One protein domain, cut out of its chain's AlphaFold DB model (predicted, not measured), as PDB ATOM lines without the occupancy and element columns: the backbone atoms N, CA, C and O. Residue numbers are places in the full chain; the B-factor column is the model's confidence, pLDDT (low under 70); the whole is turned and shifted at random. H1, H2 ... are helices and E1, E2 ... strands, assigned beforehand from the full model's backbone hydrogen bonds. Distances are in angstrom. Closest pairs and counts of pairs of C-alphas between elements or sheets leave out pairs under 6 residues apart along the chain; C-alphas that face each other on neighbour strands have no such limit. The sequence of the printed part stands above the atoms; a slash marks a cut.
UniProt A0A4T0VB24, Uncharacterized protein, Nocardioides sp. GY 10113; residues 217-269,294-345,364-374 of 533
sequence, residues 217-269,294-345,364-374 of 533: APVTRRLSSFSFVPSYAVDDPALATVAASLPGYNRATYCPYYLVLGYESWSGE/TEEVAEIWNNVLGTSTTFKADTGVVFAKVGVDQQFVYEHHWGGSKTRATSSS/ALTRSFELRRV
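AT A GLANCE: This is residues 217 to 269, 294 to 345 and 364 to 374 of the 533 residues of an uncharacterized protein of Nocardioides sp. GY 10113 (UniProt A0A4T0VB24). Three long strands, E1, E2 and E5, make a strongly twisted sheet, with H4 over one face along E1. The small hairpin of E3 and E4 sits between H4 and H3, while H1 and H2 lie beyond the end of the sheet where E1 ends and E2 begins. The printed part has 116 residues, with four named helices and five named strands in the order E1 H1 H2 E2 H3 E3 E4 H4 E5, of mixed class. Both sheets, E1 - E2 - E5 and E3 - E4, are antiparallel. The whole is compact, with a radius of gyration of the C-alphas of 15.4 A and spans of 48 by 37 by 26 A.

IN THESE COORDINATES: E1, residues 222 to 230, begins at C-alpha 222 (37.074, 2.602, 13.250) and is 24.3 A long. H1 is residues 237 to 245, 12.6 A, and H2 residues 251 to 254. E2, residues 257 to 267, is 30.2 A long. H3 is residues 295 to 304, 14.1 A; E3 is 309 to 311, E4 317 to 319 and H4 325 to 331. E5, residues 364 to 373, 29.3 A, ends at C-alpha 373 (30.233, -16.319, 15.429).

HOW THE PARTS SIT: E2 is the inner strand: N 227 and O 260 of E1 and E2 are 2.9 A apart, N 261 and O 370 of E2 and E5 2.8 A, both within hydrogen-bond range. H4 is on this sheet at a height of 8.3 A, over E1, at 25 degrees on the local plane; their closest C-alphas, Ser 227 and Glu 331, are 5.9 A apart. In the hairpin E3 and E4, N 310 and O 318 are 2.8 A apart. The closest C-alphas of H3 and E3, Asn 302 and Thr 309, are 5.3 A apart; those of E4 and H4, Phe 319 and Asp 325, 5.6 A. H1 and H2 only just touch, with 3 pairs of C-alphas within 8 A, the closest Ala 243 and Arg 251 at 7.2 A. In H1, H3 and H4 every O i to N i+4 pair is within range; H2 is too short for one.

THE WHOLE: The farthest C-alphas, Pro 247 and Gly 268, are 48.6 A apart. Residues 270 to 293 and 346 to 363 are not printed, with gaps of 14.8 A and 13.7 A between C-alphas. Of the links printed whole, none is long. Mean pLDDT of the printed part is 74.3; 29 residues are under 70, among them 246 to 253.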
ATOM      1  N   ALA A 217      43.217   6.254  26.773       39.44
ATOM      2  CA  ALA A 217      41.911   6.324  26.136       39.44
ATOM      3  C   ALA A 217      41.973   5.510  24.830       39.44
ATOM      4  O   ALA A 217      42.803   5.814  23.969       39.44
ATOM      5  N   PRO A 218      41.133   4.469  24.663       42.75
ATOM      6  CA  PRO A 218      41.221   3.564  23.529       42.75
ATOM      7  C   PRO A 218      41.127   4.390  22.255       42.75
ATOM      8  O   PRO A 218      40.069   4.951  21.972       42.75
ATOM      9  N   VAL A 219      42.228   4.489  21.500       51.94
ATOM     10  CA  VAL A 219      42.189   5.139  20.191       51.94
ATOM     11  C   VAL A 219      41.073   4.453  19.422       51.94
ATOM     12  O   VAL A 219      41.120   3.241  19.194       51.94
ATOM     13  N   THR A 220      40.019   5.218  19.134       59.22
ATOM     14  CA  THR A 220      38.743   4.703  18.643       59.22
ATOM     15  C   THR A 220      39.000   3.816  17.440       59.22
ATOM     16  O   THR A 220      39.435   4.300  16.396       59.22
ATOM     17  N   ARG A 221      38.762   2.511  17.584       71.62
ATOM     18  CA  ARG A 221      38.832   1.576  16.463       71.62
ATOM     19  C   ARG A 221      37.712   1.933  15.504       71.62
ATOM     20  O   ARG A 221      36.539   1.809  15.851       71.62
ATOM     21  N   ARG A 222      38.058   2.384  14.303       79.38
ATOM     22  CA  ARG A 222      37.074   2.602  13.250       79.38
ATOM     23  C   ARG A 222      36.804   1.265  12.586       79.38
ATOM     24  O   ARG A 222      37.734   0.666  12.052       79.38
ATOM     25  N   LEU A 223      35.549   0.822  12.579       80.19
ATOM     26  CA  LEU A 223      35.139  -0.273  11.704       80.19
ATOM     27  C   LEU A 223      35.348   0.187  10.255       80.19
ATOM     28  O   LEU A 223      34.707   1.133   9.796       80.19
ATOM     29  N   SER A 224      36.306  -0.426   9.570       80.12
ATOM     30  CA  SER A 224      36.672  -0.074   8.198       80.12
ATOM     31  C   SER A 224      36.025  -1.007   7.185       80.12
ATOM     32  O   SER A 224      35.832  -0.622   6.035       80.12
ATOM     33  N   SER A 225      35.707  -2.233   7.601       82.50
ATOM     34  CA  SER A 225      35.199  -3.273   6.715       82.50
ATOM     35  C   SER A 225      34.589  -4.447   7.471       82.50
ATOM     36  O   SER A 225      34.858  -4.649   8.654       82.50
ATOM     37  N   PHE A 226      33.806  -5.262   6.770       86.25
ATOM     38  CA  PHE A 226      33.335  -6.544   7.274       86.25
ATOM     39  C   PHE A 226      33.127  -7.537   6.129       86.25
ATOM     40  O   PHE A 226      32.837  -7.112   5.016       86.25
ATOM     41  N   SER A 227      33.233  -8.836   6.407       83.75
ATOM     42  CA  SER A 227      32.899  -9.905   5.461       83.75
ATOM     43  C   SER A 227      32.202 -11.079   6.134       83.75
ATOM     44  O   SER A 227      32.406 -11.349   7.323       83.75
ATOM     45  N   PHE A 228      31.386 -11.802   5.367       83.44
ATOM     46  CA  PHE A 228      30.840 -13.086   5.799       83.44
ATOM     47  C   PHE A 228      31.697 -14.223   5.259       83.44
ATOM     48  O   PHE A 228      31.804 -14.423   4.052       83.44
ATOM     49  N   VAL A 229      32.261 -15.019   6.162       81.06
ATOM     50  CA  VAL A 229      33.079 -16.178   5.810       81.06
ATOM     51  C   VAL A 229      32.266 -17.451   6.046       81.06
ATOM     52  O   VAL A 229      31.826 -17.688   7.175       81.06
ATOM     53  N   PRO A 230      32.056 -18.296   5.023       82.25
ATOM     54  CA  PRO A 230      31.364 -19.567   5.188       82.25
ATOM     55  C   PRO A 230      32.015 -20.449   6.255       82.25
ATOM     56  O   PRO A 230      33.240 -20.531   6.363       82.25
ATOM     57  N   SER A 231      31.202 -21.186   7.006       81.94
ATOM     58  CA  SER A 231      31.672 -22.002   8.129       81.94
ATOM     59  C   SER A 231      32.690 -23.077   7.746       81.94
ATOM     60  O   SER A 231      33.489 -23.481   8.584       81.94
ATOM     61  N   TYR A 232      32.673 -23.555   6.497       79.94
ATOM     62  CA  TYR A 232      33.640 -24.538   5.992       79.94
ATOM     63  C   TYR A 232      35.043 -23.945   5.767       79.94
ATOM     64  O   TYR A 232      36.018 -24.691   5.653       79.94
ATOM     65  N   ALA A 233      35.152 -22.617   5.658       77.94
ATOM     66  CA  ALA A 233      36.412 -21.910   5.440       77.94
ATOM     67  C   ALA A 233      37.100 -21.510   6.757       77.94
ATOM     68  O   ALA A 233      38.270 -21.147   6.742       77.94
ATOM     69  N   VAL A 234      36.402 -21.621   7.886       81.19
ATOM     70  CA  VAL A 234      36.917 -21.286   9.217       81.19
ATOM     71  C   VAL A 234      37.226 -22.577   9.972       81.19
ATOM     72  O   VAL A 234      36.395 -23.481   9.979       81.19
ATOM     73  N   ASP A 235      38.350 -22.674  10.671       82.88
ATOM     74  CA  ASP A 235      38.579 -23.711  11.681       82.88
ATOM     75  C   ASP A 235      38.191 -23.168  13.063       82.88
ATOM     76  O   ASP A 235      38.703 -22.148  13.518       82.88
ATOM     77  N   ASP A 236      37.226 -23.819  13.708       81.69
ATOM     78  CA  ASP A 236      36.704 -23.414  15.016       81.69
ATOM     79  C   ASP A 236      36.667 -24.640  15.940       81.69
ATOM     80  O   ASP A 236      35.641 -25.332  16.025       81.69
ATOM     81  N   PRO A 237      37.784 -24.948  16.630       78.12
ATOM     82  CA  PRO A 237      37.911 -26.171  17.420       78.12
ATOM     83  C   PRO A 237      36.967 -26.192  18.626       78.12
ATOM     84  O   PRO A 237      36.510 -27.253  19.060       78.12
ATOM     85  N   ALA A 238      36.617 -25.017  19.155       76.56
ATOM     86  CA  ALA A 238      35.654 -24.903  20.241       76.56
ATOM     87  C   ALA A 238      34.251 -25.333  19.785       76.56
ATOM     88  O   ALA A 238      33.570 -26.061  20.507       76.56
ATOM     89  N   LEU A 239      33.836 -24.968  18.567       71.12
ATOM     90  CA  LEU A 239      32.559 -25.424  18.020       71.12
ATOM     91  C   LEU A 239      32.593 -26.903  17.607       71.12
ATOM     92  O   LEU A 239      31.598 -27.604  17.772       71.12
ATOM     93  N   ALA A 240      33.740 -27.400  17.132       68.94
ATOM     94  CA  ALA A 240      33.936 -28.823  16.841       68.94
ATOM     95  C   ALA A 240      33.797 -29.698  18.103       68.94
ATOM     96  O   ALA A 240      33.188 -30.766  18.059       68.94
ATOM     97  N   THR A 241      34.293 -29.213  19.245       72.00
ATOM     98  CA  THR A 241      34.160 -29.890  20.549       72.00
ATOM     99  C   THR A 241      32.695 -29.967  20.988       72.00
ATOM    100  O   THR A 241      32.229 -31.017  21.427       72.00
ATOM    101  N   VAL A 242      31.936 -28.880  20.801       69.06
ATOM    102  CA  VAL A 242      30.489 -28.852  21.074       69.06
ATOM    103  C   VAL A 242      29.737 -29.796  20.133       69.06
ATOM    104  O   VAL A 242      28.902 -30.572  20.596       69.06
ATOM    105  N   ALA A 243      30.081 -29.802  18.841       65.56
ATOM    106  CA  ALA A 243      29.488 -30.694  17.847       65.56
ATOM    107  C   ALA A 243      29.671 -32.176  18.204       65.56
ATOM    108  O   ALA A 243      28.740 -32.965  18.071       65.56
ATOM    109  N   ALA A 244      30.848 -32.545  18.718       66.88
ATOM    110  CA  ALA A 244      31.121 -33.904  19.176       66.88
ATOM    111  C   ALA A 244      30.281 -34.304  20.405       66.88
ATOM    112  O   ALA A 244      29.992 -35.483  20.595       66.88
ATOM    113  N   SER A 245      29.878 -33.331  21.228       71.06
ATOM    114  CA  SER A 245      29.080 -33.557  22.441       71.06
ATOM    115  C   SER A 245      27.560 -33.540  22.221       71.06
ATOM    116  O   SER A 245      26.818 -33.973  23.102       71.06
ATOM    117  N   LEU A 246      27.085 -33.065  21.063       69.00
ATOM    118  CA  LEU A 246      25.664 -32.900  20.747       69.00
ATOM    119  C   LEU A 246      25.291 -33.695  19.483       69.00
ATOM    120  O   LEU A 246      25.534 -33.231  18.366       69.00
ATOM    121  N   PRO A 247      24.664 -34.880  19.621       63.69
ATOM    122  CA  PRO A 247      24.212 -35.670  18.478       63.69
ATOM    123  C   PRO A 247      23.267 -34.862  17.575       63.69
ATOM    124  O   PRO A 247      22.229 -34.387  18.025       63.69
ATOM    125  N   GLY A 248      23.624 -34.711  16.296       63.50
ATOM    126  CA  GLY A 248      22.850 -33.931  15.318       63.50
ATOM    127  C   GLY A 248      23.252 -32.456  15.202       63.50
ATOM    128  O   GLY A 248      22.692 -31.741  14.373       63.50
ATOM    129  N   TYR A 249      24.235 -31.991  15.977       64.44
ATOM    130  CA  TYR A 249      24.784 -30.651  15.805       64.44
ATOM    131  C   TYR A 249      25.617 -30.567  14.520       64.44
ATOM    132  O   TYR A 249      26.673 -31.188  14.397       64.44
ATOM    133  N   ASN A 250      25.155 -29.763  13.564       67.62
ATOM    134  CA  ASN A 250      25.889 -29.451  12.345       67.62
ATOM    135  C   ASN A 250      26.272 -27.971  12.350       67.62
ATOM    136  O   ASN A 250      25.412 -27.093  12.365       67.62
ATOM    137  N   ARG A 251      27.574 -27.683  12.301       68.50
ATOM    138  CA  ARG A 251      28.099 -26.313  12.248       68.50
ATOM    139  C   ARG A 251      27.490 -25.490  11.110       68.50
ATOM    140  O   ARG A 251      27.202 -24.316  11.318       68.50
ATOM    141  N   ALA A 252      27.238 -26.110   9.957       69.81
ATOM    142  CA  ALA A 252      26.590 -25.453   8.825       69.81
ATOM    143  C   ALA A 252      25.141 -25.026   9.125       69.81
ATOM    144  O   ALA A 252      24.617 -24.149   8.455       69.81
ATOM    145  N   THR A 253      24.495 -25.612  10.134       69.69
ATOM    146  CA  THR A 253      23.126 -25.274  10.544       69.69
ATOM    147  C   THR A 253      23.099 -24.162  11.594       69.69
ATOM    148  O   THR A 253      22.260 -23.275  11.520       69.69
ATOM    149  N   TYR A 254      24.020 -24.182  12.563       70.56
ATOM    150  CA  TYR A 254      23.990 -23.257  13.710       70.56
ATOM    151  C   TYR A 254      24.853 -22.003  13.535       70.56
ATOM    152  O   TYR A 254      24.597 -20.978  14.163       70.56
ATOM    153  N   CYS A 255      25.894 -22.083  12.709       78.06
ATOM    154  CA  CYS A 255      26.777 -20.966  12.393       78.06
ATOM    155  C   CYS A 255      27.221 -21.084  10.925       78.06
ATOM    156  O   CYS A 255      28.412 -21.287  10.680       78.06
ATOM    157  N   PRO A 256      26.286 -21.004   9.949       79.38
ATOM    158  CA  PRO A 256      26.584 -21.173   8.519       79.38
ATOM    159  C   PRO A 256      27.632 -20.178   8.006       79.38
ATOM    160  O   PRO A 256      28.405 -20.495   7.102       79.38
ATOM    161  N   TYR A 257      27.684 -18.997   8.623       82.75
ATOM    162  CA  TYR A 257      28.644 -17.943   8.333       82.75
ATOM    163  C   TYR A 257      29.239 -17.390   9.625       82.75
ATOM    164  O   TYR A 257      28.568 -17.292  10.654       82.75
ATOM    165  N   TYR A 258      30.502 -17.001   9.543       84.31
ATOM    166  CA  TYR A 258      31.188 -16.169  10.518       84.31
ATOM    167  C   TYR A 258      31.255 -14.744   9.985       84.31
ATOM    168  O   TYR A 258      31.288 -14.537   8.775       84.31
ATOM    169  N   LEU A 259      31.304 -13.775  10.886       86.00
ATOM    170  CA  LEU A 259      31.499 -12.372  10.549       86.00
ATOM    171  C   LEU A 259      32.951 -12.002  10.846       86.00
ATOM    172  O   LEU A 259      33.384 -12.121  11.989       86.00
ATOM    173  N   VAL A 260      33.697 -11.557   9.842       84.00
ATOM    174  CA  VAL A 260      35.013 -10.946  10.043       84.00
ATOM    175  C   VAL A 260      34.832  -9.440  10.021       84.00
ATOM    176  O   VAL A 260      34.343  -8.897   9.041       84.00
ATOM    177  N   LEU A 261      35.235  -8.762  11.087       83.44
ATOM    178  CA  LEU A 261      35.242  -7.307  11.193       83.44
ATOM    179  C   LEU A 261      36.678  -6.814  11.041       83.44
ATOM    180  O   LEU A 261      37.569  -7.292  11.739       83.44
ATOM    181  N   GLY A 262      36.903  -5.877  10.127       83.44
ATOM    182  CA  GLY A 262      38.174  -5.186   9.959       83.44
ATOM    183  C   GLY A 262      38.100  -3.807  10.597       83.44
ATOM    184  O   GLY A 262      37.180  -3.035  10.319       83.44
ATOM    185  N   TYR A 263      39.078  -3.486  11.434       83.06
ATOM    186  CA  TYR A 263      39.201  -2.181  12.061       83.06
ATOM    187  C   TYR A 263      40.515  -1.514  11.699       83.06
ATOM    188  O   TYR A 263      41.557  -2.166  11.601       83.06
ATOM    189  N   GLU A 264      40.461  -0.194  11.599       81.44
ATOM    190  CA  GLU A 264      41.622   0.675  11.487       81.44
ATOM    191  C   GLU A 264      41.703   1.584  12.714       81.44
ATOM    192  O   GLU A 264      40.713   2.177  13.150       81.44
ATOM    193  N   SER A 265      42.895   1.680  13.290       77.94
ATOM    194  CA  SER A 265      43.183   2.568  14.413       77.94
ATOM    195  C   SER A 265      44.602   3.089  14.309       77.94
ATOM    196  O   SER A 265      45.486   2.382  13.835       77.94
ATOM    197  N   TRP A 266      44.843   4.293  14.805       73.25
ATOM    198  CA  TRP A 266      46.205   4.766  15.019       73.25
ATOM    199  C   TRP A 266      46.712   4.214  16.349       73.25
ATOM    200  O   TRP A 266      46.197   4.574  17.401       73.25
ATOM    201  N   SER A 267      47.704   3.330  16.334       65.75
ATOM    202  CA  SER A 267      48.396   2.962  17.567       65.75
ATOM    203  C   SER A 267      49.557   3.918  17.791       65.75
ATOM    204  O   SER A 267      50.422   4.069  16.921       65.75
ATOM    205  N   GLY A 268      49.605   4.517  18.979       55.91
ATOM    206  CA  GLY A 268      50.864   5.014  19.511       55.91
ATOM    207  C   GLY A 268      51.741   3.811  19.848       55.91
ATOM    208  O   GLY A 268      51.426   3.048  20.760       55.91
ATOM    209  N   GLU A 269      52.821   3.608  19.100       49.72
ATOM    210  CA  GLU A 269      53.905   2.749  19.571       49.72
ATOM    211  C   GLU A 269      54.463   3.378  20.858       49.72
ATOM    212  O   GLU A 269      54.588   4.598  20.954       49.72
ATOM    213  N   THR A 294      53.418 -10.298  14.078       82.38
ATOM    214  CA  THR A 294      54.169 -11.310  14.823       82.38
ATOM    215  C   THR A 294      53.843 -12.708  14.301       82.38
ATOM    216  O   THR A 294      52.755 -12.954  13.777       82.38
ATOM    217  N   GLU A 295      54.787 -13.636  14.446       80.06
ATOM    218  CA  GLU A 295      54.604 -15.029  14.019       80.06
ATOM    219  C   GLU A 295      53.392 -15.675  14.706       80.06
ATOM    220  O   GLU A 295      52.576 -16.301  14.038       80.06
ATOM    221  N   GLU A 296      53.203 -15.408  16.001       80.56
ATOM    222  CA  GLU A 296      52.048 -15.869  16.781       80.56
ATOM    223  C   GLU A 296      50.711 -15.392  16.191       80.56
ATOM    224  O   GLU A 296      49.792 -16.184  15.993       80.56
ATOM    225  N   VAL A 297      50.586 -14.102  15.853       78.69
ATOM    226  CA  VAL A 297      49.337 -13.562  15.284       78.69
ATOM    227  C   VAL A 297      49.113 -14.096  13.866       78.69
ATOM    228  O   VAL A 297      47.979 -14.404  13.493       78.69
ATOM    229  N   ALA A 298      50.183 -14.261  13.083       76.31
ATOM    230  CA  ALA A 298      50.105 -14.887  11.768       76.31
ATOM    231  C   ALA A 298      49.663 -16.359  11.862       76.31
ATOM    232  O   ALA A 298      48.869 -16.812  11.037       76.31
ATOM    233  N   GLU A 299      50.136 -17.101  12.863       77.31
ATOM    234  CA  GLU A 299      49.743 -18.487  13.118       77.31
ATOM    235  C   GLU A 299      48.275 -18.589  13.546       77.31
ATOM    236  O   GLU A 299      47.531 -19.386  12.972       77.31
ATOM    237  N   ILE A 300      47.818 -17.733  14.468       77.62
ATOM    238  CA  ILE A 300      46.401 -17.658  14.867       77.62
ATOM    239  C   ILE A 300      45.520 -17.439  13.637       77.62
ATOM    240  O   ILE A 300      44.538 -18.155  13.440       77.62
ATOM    241  N   TRP A 301      45.881 -16.488  12.776       76.38
ATOM    242  CA  TRP A 301      45.114 -16.193  11.570       76.38
ATOM    243  C   TRP A 301      45.095 -17.359  10.570       76.38
ATOM    244  O   TRP A 301      44.038 -17.707  10.038       76.38
ATOM    245  N   ASN A 302      46.247 -18.002  10.352       75.56
ATOM    246  CA  ASN A 302      46.368 -19.183   9.493       75.56
ATOM    247  C   ASN A 302      45.524 -20.357   9.998       75.56
ATOM    248  O   ASN A 302      44.890 -21.047   9.195       75.56
ATOM    249  N   ASN A 303      45.512 -20.573  11.313       72.50
ATOM    250  CA  ASN A 303      44.760 -21.652  11.934       72.50
ATOM    251  C   ASN A 303      43.258 -21.363  11.859       72.50
ATOM    252  O   ASN A 303      42.501 -22.211  11.408       72.50
ATOM    253  N   VAL A 304      42.829 -20.140  12.180       73.81
ATOM    254  CA  VAL A 304      41.409 -19.765  12.233       73.81
ATOM    255  C   VAL A 304      40.743 -19.719  10.853       73.81
ATOM    256  O   VAL A 304      39.620 -20.192  10.710       73.81
ATOM    257  N   LEU A 305      41.397 -19.197   9.811       69.81
ATOM    258  CA  LEU A 305      40.823 -19.138   8.453       69.81
ATOM    259  C   LEU A 305      41.219 -20.330   7.572       69.81
ATOM    260  O   LEU A 305      41.400 -20.188   6.362       69.81
ATOM    261  N   GLY A 306      41.353 -21.515   8.175       57.91
ATOM    262  CA  GLY A 306      41.474 -22.766   7.437       57.91
ATOM    263  C   GLY A 306      42.701 -22.812   6.522       57.91
ATOM    264  O   GLY A 306      42.563 -22.834   5.300       57.91
ATOM    265  N   THR A 307      43.878 -22.865   7.150       51.66
ATOM    266  CA  THR A 307      45.186 -23.348   6.657       51.66
ATOM    267  C   THR A 307      45.811 -22.675   5.443       51.66
ATOM    268  O   THR A 307      46.686 -23.262   4.801       51.66
ATOM    269  N   SER A 308      45.417 -21.458   5.081       61.34
ATOM    270  CA  SER A 308      45.921 -20.907   3.820       61.34
ATOM    271  C   SER A 308      45.935 -19.388   3.684       61.34
ATOM    272  O   SER A 308      46.206 -18.904   2.585       61.34
ATOM    273  N   THR A 309      45.651 -18.637   4.747       67.81
ATOM    274  CA  THR A 309      45.568 -17.176   4.661       67.81
ATOM    275  C   THR A 309      46.836 -16.535   5.201       67.81
ATOM    276  O   THR A 309      46.992 -16.365   6.400       67.81
ATOM    277  N   THR A 310      47.748 -16.145   4.315       74.19
ATOM    278  CA  THR A 310      49.034 -15.556   4.712       74.19
ATOM    279  C   THR A 310      49.067 -14.060   4.447       74.19
ATOM    280  O   THR A 310      48.798 -13.614   3.330       74.19
ATOM    281  N   PHE A 311      49.455 -13.292   5.464       77.31
ATOM    282  CA  PHE A 311      49.846 -11.899   5.286       77.31
ATOM    283  C   PHE A 311      51.209 -11.836   4.619       77.31
ATOM    284  O   PHE A 311      52.142 -12.558   4.982       77.31
ATOM    285  N   LYS A 312      51.328 -10.972   3.622       82.69
ATOM    286  CA  LYS A 312      52.534 -10.801   2.825       82.69
ATOM    287  C   LYS A 312      53.198  -9.465   3.130       82.69
ATOM    288  O   LYS A 312      52.603  -8.582   3.743       82.69
ATOM    289  N   ALA A 313      54.465  -9.339   2.756       79.25
ATOM    290  CA  ALA A 313      55.308  -8.199   3.112       79.25
ATOM    291  C   ALA A 313      54.794  -6.855   2.557       79.25
ATOM    292  O   ALA A 313      55.112  -5.806   3.103       79.25
ATOM    293  N   ASP A 314      53.962  -6.877   1.514       75.94
ATOM    294  CA  ASP A 314      53.262  -5.702   0.975       75.94
ATOM    295  C   ASP A 314      51.972  -5.372   1.743       75.94
ATOM    296  O   ASP A 314      51.138  -4.599   1.271       75.94
ATOM    297  N   THR A 315      51.799  -5.971   2.923       74.38
ATOM    298  CA  THR A 315      50.586  -5.998   3.743       74.38
ATOM    299  C   THR A 315      49.409  -6.719   3.103       74.38
ATOM    300  O   THR A 315      48.382  -6.825   3.756       74.38
ATOM    301  N   GLY A 316      49.516  -7.227   1.874       75.44
ATOM    302  CA  GLY A 316      48.436  -7.928   1.198       75.44
ATOM    303  C   GLY A 316      48.163  -9.304   1.796       75.44
ATOM    304  O   GLY A 316      48.979  -9.876   2.525       75.44
ATOM    305  N   VAL A 317      47.005  -9.860   1.454       74.75
ATOM    306  CA  VAL A 317      46.590 -11.192   1.904       74.75
ATOM    307  C   VAL A 317      46.616 -12.160   0.733       74.75
ATOM    308  O   VAL A 317      46.247 -11.809  -0.390       74.75
ATOM    309  N   VAL A 318      47.064 -13.386   0.988       73.19
ATOM    310  CA  VAL A 318      46.931 -14.510   0.057       73.19
ATOM    311  C   VAL A 318      46.121 -15.588   0.735       73.19
ATOM    312  O   VAL A 318      46.537 -16.073   1.781       73.19
ATOM    313  N   PHE A 319      45.027 -15.992   0.104       72.75
ATOM    314  CA  PHE A 319      44.237 -17.157   0.474       72.75
ATOM    315  C   PHE A 319      44.620 -18.311  -0.455       72.75
ATOM    316  O   PHE A 319      44.581 -18.161  -1.672       72.75
ATOM    317  N   ALA A 320      44.982 -19.470   0.085       63.75
ATOM    318  CA  ALA A 320      45.208 -20.683  -0.716       63.75
ATOM    319  C   ALA A 320      43.960 -21.575  -0.869       63.75
ATOM    320  O   ALA A 320      43.991 -22.512  -1.665       63.75
ATOM    321  N   LYS A 321      42.838 -21.267  -0.195       61.94
ATOM    322  CA  LYS A 321      41.523 -21.848  -0.519       61.94
ATOM    323  C   LYS A 321      40.772 -20.932  -1.484       61.94
ATOM    324  O   LYS A 321      40.427 -19.804  -1.147       61.94
ATOM    325  N   VAL A 322      40.531 -21.451  -2.684       54.47
ATOM    326  CA  VAL A 322      39.856 -20.766  -3.794       54.47
ATOM    327  C   VAL A 322      38.381 -20.540  -3.442       54.47
ATOM    328  O   VAL A 322      37.689 -21.498  -3.097       54.47
ATOM    329  N   GLY A 323      37.896 -19.297  -3.539       66.56
ATOM    330  CA  GLY A 323      36.455 -19.001  -3.560       66.56
ATOM    331  C   GLY A 323      35.952 -17.964  -2.555       66.56
ATOM    332  O   GLY A 323      34.836 -17.488  -2.718       66.56
ATOM    333  N   VAL A 324      36.749 -17.587  -1.552       70.94
ATOM    334  CA  VAL A 324      36.418 -16.490  -0.609       70.94
ATOM    335  C   VAL A 324      37.405 -15.330  -0.690       70.94
ATOM    336  O   VAL A 324      37.187 -14.279  -0.103       70.94
ATOM    337  N   ASP A 325      38.488 -15.508  -1.435       73.88
ATOM    338  CA  ASP A 325      39.621 -14.599  -1.528       73.88
ATOM    339  C   ASP A 325      39.243 -13.277  -2.189       73.88
ATOM    340  O   ASP A 325      39.509 -12.216  -1.633       73.88
ATOM    341  N   GLN A 326      38.558 -13.330  -3.333       76.12
ATOM    342  CA  GLN A 326      38.115 -12.128  -4.038       76.12
ATOM    343  C   GLN A 326      37.063 -11.360  -3.242       76.12
ATOM    344  O   GLN A 326      37.137 -10.137  -3.165       76.12
ATOM    345  N   GLN A 327      36.123 -12.080  -2.625       78.75
ATOM    346  CA  GLN A 327      35.098 -11.486  -1.774       78.75
ATOM    347  C   GLN A 327      35.744 -10.795  -0.570       78.75
ATOM    348  O   GLN A 327      35.517  -9.611  -0.353       78.75
ATOM    349  N   PHE A 328      36.622 -11.493   0.152       78.44
ATOM    350  CA  PHE A 328      37.302 -10.949   1.321       78.44
ATOM    351  C   PHE A 328      38.167  -9.734   0.969       78.44
ATOM    352  O   PHE A 328      38.088  -8.710   1.636       78.44
ATOM    353  N   VAL A 329      38.981  -9.819  -0.088       79.25
ATOM    354  CA  VAL A 329      39.816  -8.713  -0.600       79.25
ATOM    355  C   VAL A 329      38.951  -7.503  -0.955       79.25
ATOM    356  O   VAL A 329      39.286  -6.371  -0.600       79.25
ATOM    357  N   TYR A 330      37.824  -7.730  -1.629       80.25
ATOM    358  CA  TYR A 330      36.908  -6.670  -2.037       80.25
ATOM    359  C   TYR A 330      36.224  -6.003  -0.837       80.25
ATOM    360  O   TYR A 330      36.281  -4.777  -0.704       80.25
ATOM    361  N   GLU A 331      35.630  -6.803   0.049       81.19
ATOM    362  CA  GLU A 331      34.861  -6.359   1.216       81.19
ATOM    363  C   GLU A 331      35.749  -5.732   2.299       81.19
ATOM    364  O   GLU A 331      35.364  -4.737   2.911       81.19
ATOM    365  N   HIS A 332      36.973  -6.239   2.481       76.94
ATOM    366  CA  HIS A 332      37.967  -5.655   3.386       76.94
ATOM    367  C   HIS A 332      38.804  -4.534   2.781       76.94
ATOM    368  O   HIS A 332      39.683  -3.991   3.451       76.94
ATOM    369  N   HIS A 333      38.538  -4.176   1.520       76.19
ATOM    370  CA  HIS A 333      39.301  -3.172   0.777       76.19
ATOM    371  C   HIS A 333      40.811  -3.425   0.835       76.19
ATOM    372  O   HIS A 333      41.636  -2.506   0.824       76.19
ATOM    373  N   TRP A 334      41.174  -4.702   0.900       74.12
ATOM    374  CA  TRP A 334      42.541  -5.128   1.065       74.12
ATOM    375  C   TRP A 334      43.077  -5.564  -0.282       74.12
ATOM    376  O   TRP A 334      42.464  -6.379  -0.955       74.12
ATOM    377  N   GLY A 335      44.223  -5.034  -0.702       69.62
ATOM    378  CA  GLY A 335      44.894  -5.546  -1.890       69.62
ATOM    379  C   GLY A 335      45.247  -7.025  -1.724       69.62
ATOM    380  O   GLY A 335      45.845  -7.417  -0.720       69.62
ATOM    381  N   GLY A 336      44.925  -7.837  -2.731       73.62
ATOM    382  CA  GLY A 336      45.566  -9.138  -2.882       73.62
ATOM    383  C   GLY A 336      47.076  -8.931  -2.993       73.62
ATOM    384  O   GLY A 336      47.523  -7.997  -3.670       73.62
ATOM    385  N   SER A 337      47.855  -9.761  -2.302       77.25
ATOM    386  CA  SER A 337      49.310  -9.609  -2.320       77.25
ATOM    387  C   SER A 337      49.872  -9.778  -3.729       77.25
ATOM    388  O   SER A 337      49.508 -10.699  -4.464       77.25
ATOM    389  N   LYS A 338      50.840  -8.931  -4.063       78.12
ATOM    390  CA  LYS A 338      51.688  -9.057  -5.253       78.12
ATOM    391  C   LYS A 338      53.050  -9.664  -4.923       78.12
ATOM    392  O   LYS A 338      53.831  -9.936  -5.833       78.12
ATOM    393  N   THR A 339      53.346  -9.895  -3.644       73.62
ATOM    394  CA  THR A 339      54.604 -10.493  -3.190       73.62
ATOM    395  C   THR A 339      54.435 -11.910  -2.652       73.62
ATOM    396  O   THR A 339      53.420 -12.294  -2.063       73.62
ATOM    397  N   ARG A 340      55.482 -12.716  -2.850       73.50
ATOM    398  CA  ARG A 340      55.599 -14.055  -2.258       73.50
ATOM    399  C   ARG A 340      56.130 -14.006  -0.824       73.50
ATOM    400  O   ARG A 340      55.852 -14.934  -0.065       73.50
ATOM    401  N   ALA A 341      56.849 -12.939  -0.465       74.12
ATOM    402  CA  ALA A 341      57.446 -12.764   0.853       74.12
ATOM    403  C   ALA A 341      56.360 -12.627   1.925       74.12
ATOM    404  O   ALA A 341      55.446 -11.814   1.788       74.12
ATOM    405  N   THR A 342      56.441 -13.439   2.973       75.56
ATOM    406  CA  THR A 342      55.531 -13.388   4.120       75.56
ATOM    407  C   THR A 342      55.805 -12.136   4.949       75.56
ATOM    408  O   THR A 342      56.949 -11.698   5.046       75.56
ATOM    409  N   SER A 343      54.757 -11.545   5.520       77.06
ATOM    410  CA  SER A 343      54.922 -10.470   6.495       77.06
ATOM    411  C   SER A 343      55.525 -11.039   7.777       77.06
ATOM    412  O   SER A 343      55.159 -12.137   8.196       77.06
ATOM    413  N   SER A 344      56.440 -10.297   8.387       80.25
ATOM    414  CA  SER A 344      57.058 -10.630   9.666       80.25
ATOM    415  C   SER A 344      57.203  -9.368  10.503       80.25
ATOM    416  O   SER A 344      57.288  -8.265   9.958       80.25
ATOM    417  N   SER A 345      57.279  -9.533  11.821       80.06
ATOM    418  CA  SER A 345      57.645  -8.440  12.714       80.06
ATOM    419  C   SER A 345      59.053  -7.975  12.364       80.06
ATOM    420  O   SER A 345      59.963  -8.788  12.191       80.06
ATOM    421  N   ALA A 364      51.462   4.851  14.016       73.19
ATOM    422  CA  ALA A 364      51.354   3.778  13.036       73.19
ATOM    423  C   ALA A 364      49.883   3.424  12.812       73.19
ATOM    424  O   ALA A 364      49.099   3.343  13.761       73.19
ATOM    425  N   LEU A 365      49.503   3.208  11.551       77.31
ATOM    426  CA  LEU A 365      48.179   2.692  11.227       77.31
ATOM    427  C   LEU A 365      48.148   1.194  11.542       77.31
ATOM    428  O   LEU A 365      48.797   0.392  10.872       77.31
ATOM    429  N   THR A 366      47.368   0.813  12.545       79.75
ATOM    430  CA  THR A 366      47.083  -0.581  12.871       79.75
ATOM    431  C   THR A 366      45.843  -1.040  12.129       79.75
ATOM    432  O   THR A 366      44.798  -0.387  12.172       79.75
ATOM    433  N   ARG A 367      45.936  -2.221  11.524       80.00
ATOM    434  CA  ARG A 367      44.781  -2.982  11.051       80.00
ATOM    435  C   ARG A 367      44.565  -4.168  11.968       80.00
ATOM    436  O   ARG A 367      45.502  -4.918  12.227       80.00
ATOM    437  N   SER A 368      43.345  -4.331  12.459       83.75
ATOM    438  CA  SER A 368      42.973  -5.471  13.297       83.75
ATOM    439  C   SER A 368      41.748  -6.164  12.732       83.75
ATOM    440  O   SER A 368      40.880  -5.518  12.150       83.75
ATOM    441  N   PHE A 369      41.699  -7.480  12.897       82.38
ATOM    442  CA  PHE A 369      40.602  -8.304  12.420       82.38
ATOM    443  C   PHE A 369      40.006  -9.073  13.581       82.38
ATOM    444  O   PHE A 369      40.725  -9.619  14.417       82.38
ATOM    445  N   GLU A 370      38.685  -9.115  13.617       85.38
ATOM    446  CA  GLU A 370      37.926  -9.815  14.635       85.38
ATOM    447  C   GLU A 370      36.985 -10.805  13.959       85.38
ATOM    448  O   GLU A 370      36.149 -10.419  13.147       85.38
ATOM    449  N   LEU A 371      37.111 -12.085  14.299       84.12
ATOM    450  CA  LEU A 371      36.188 -13.117  13.850       84.12
ATOM    451  C   LEU A 371      35.094 -13.315  14.907       84.12
ATOM    452  O   LEU A 371      35.384 -13.673  16.048       84.12
ATOM    453  N   ARG A 372      33.832 -13.148  14.515       85.25
ATOM    454  CA  ARG A 372      32.654 -13.371  15.358       85.25
ATOM    455  C   ARG A 372      31.811 -14.525  14.825       85.25
ATOM    456  O   ARG A 372      31.599 -14.669  13.621       85.25
ATOM    457  N   ARG A 373      31.279 -15.336  15.742       83.25
ATOM    458  CA  ARG A 373      30.233 -16.319  15.429       83.25
ATOM    459  C   ARG A 373      28.910 -15.589  15.246       83.25
ATOM    460  O   ARG A 373      28.500 -14.847  16.138       83.25
ATOM    461  N   VAL A 374      28.225 -15.845  14.139       76.81
ATOM    462  CA  VAL A 374      26.842 -15.400  13.961       76.81
ATOM    463  C   VAL A 374      25.952 -16.532  14.453       76.81
ATOM    464  O   VAL A 374      25.733 -17.514  13.745       76.81
TER     465      VAL A 374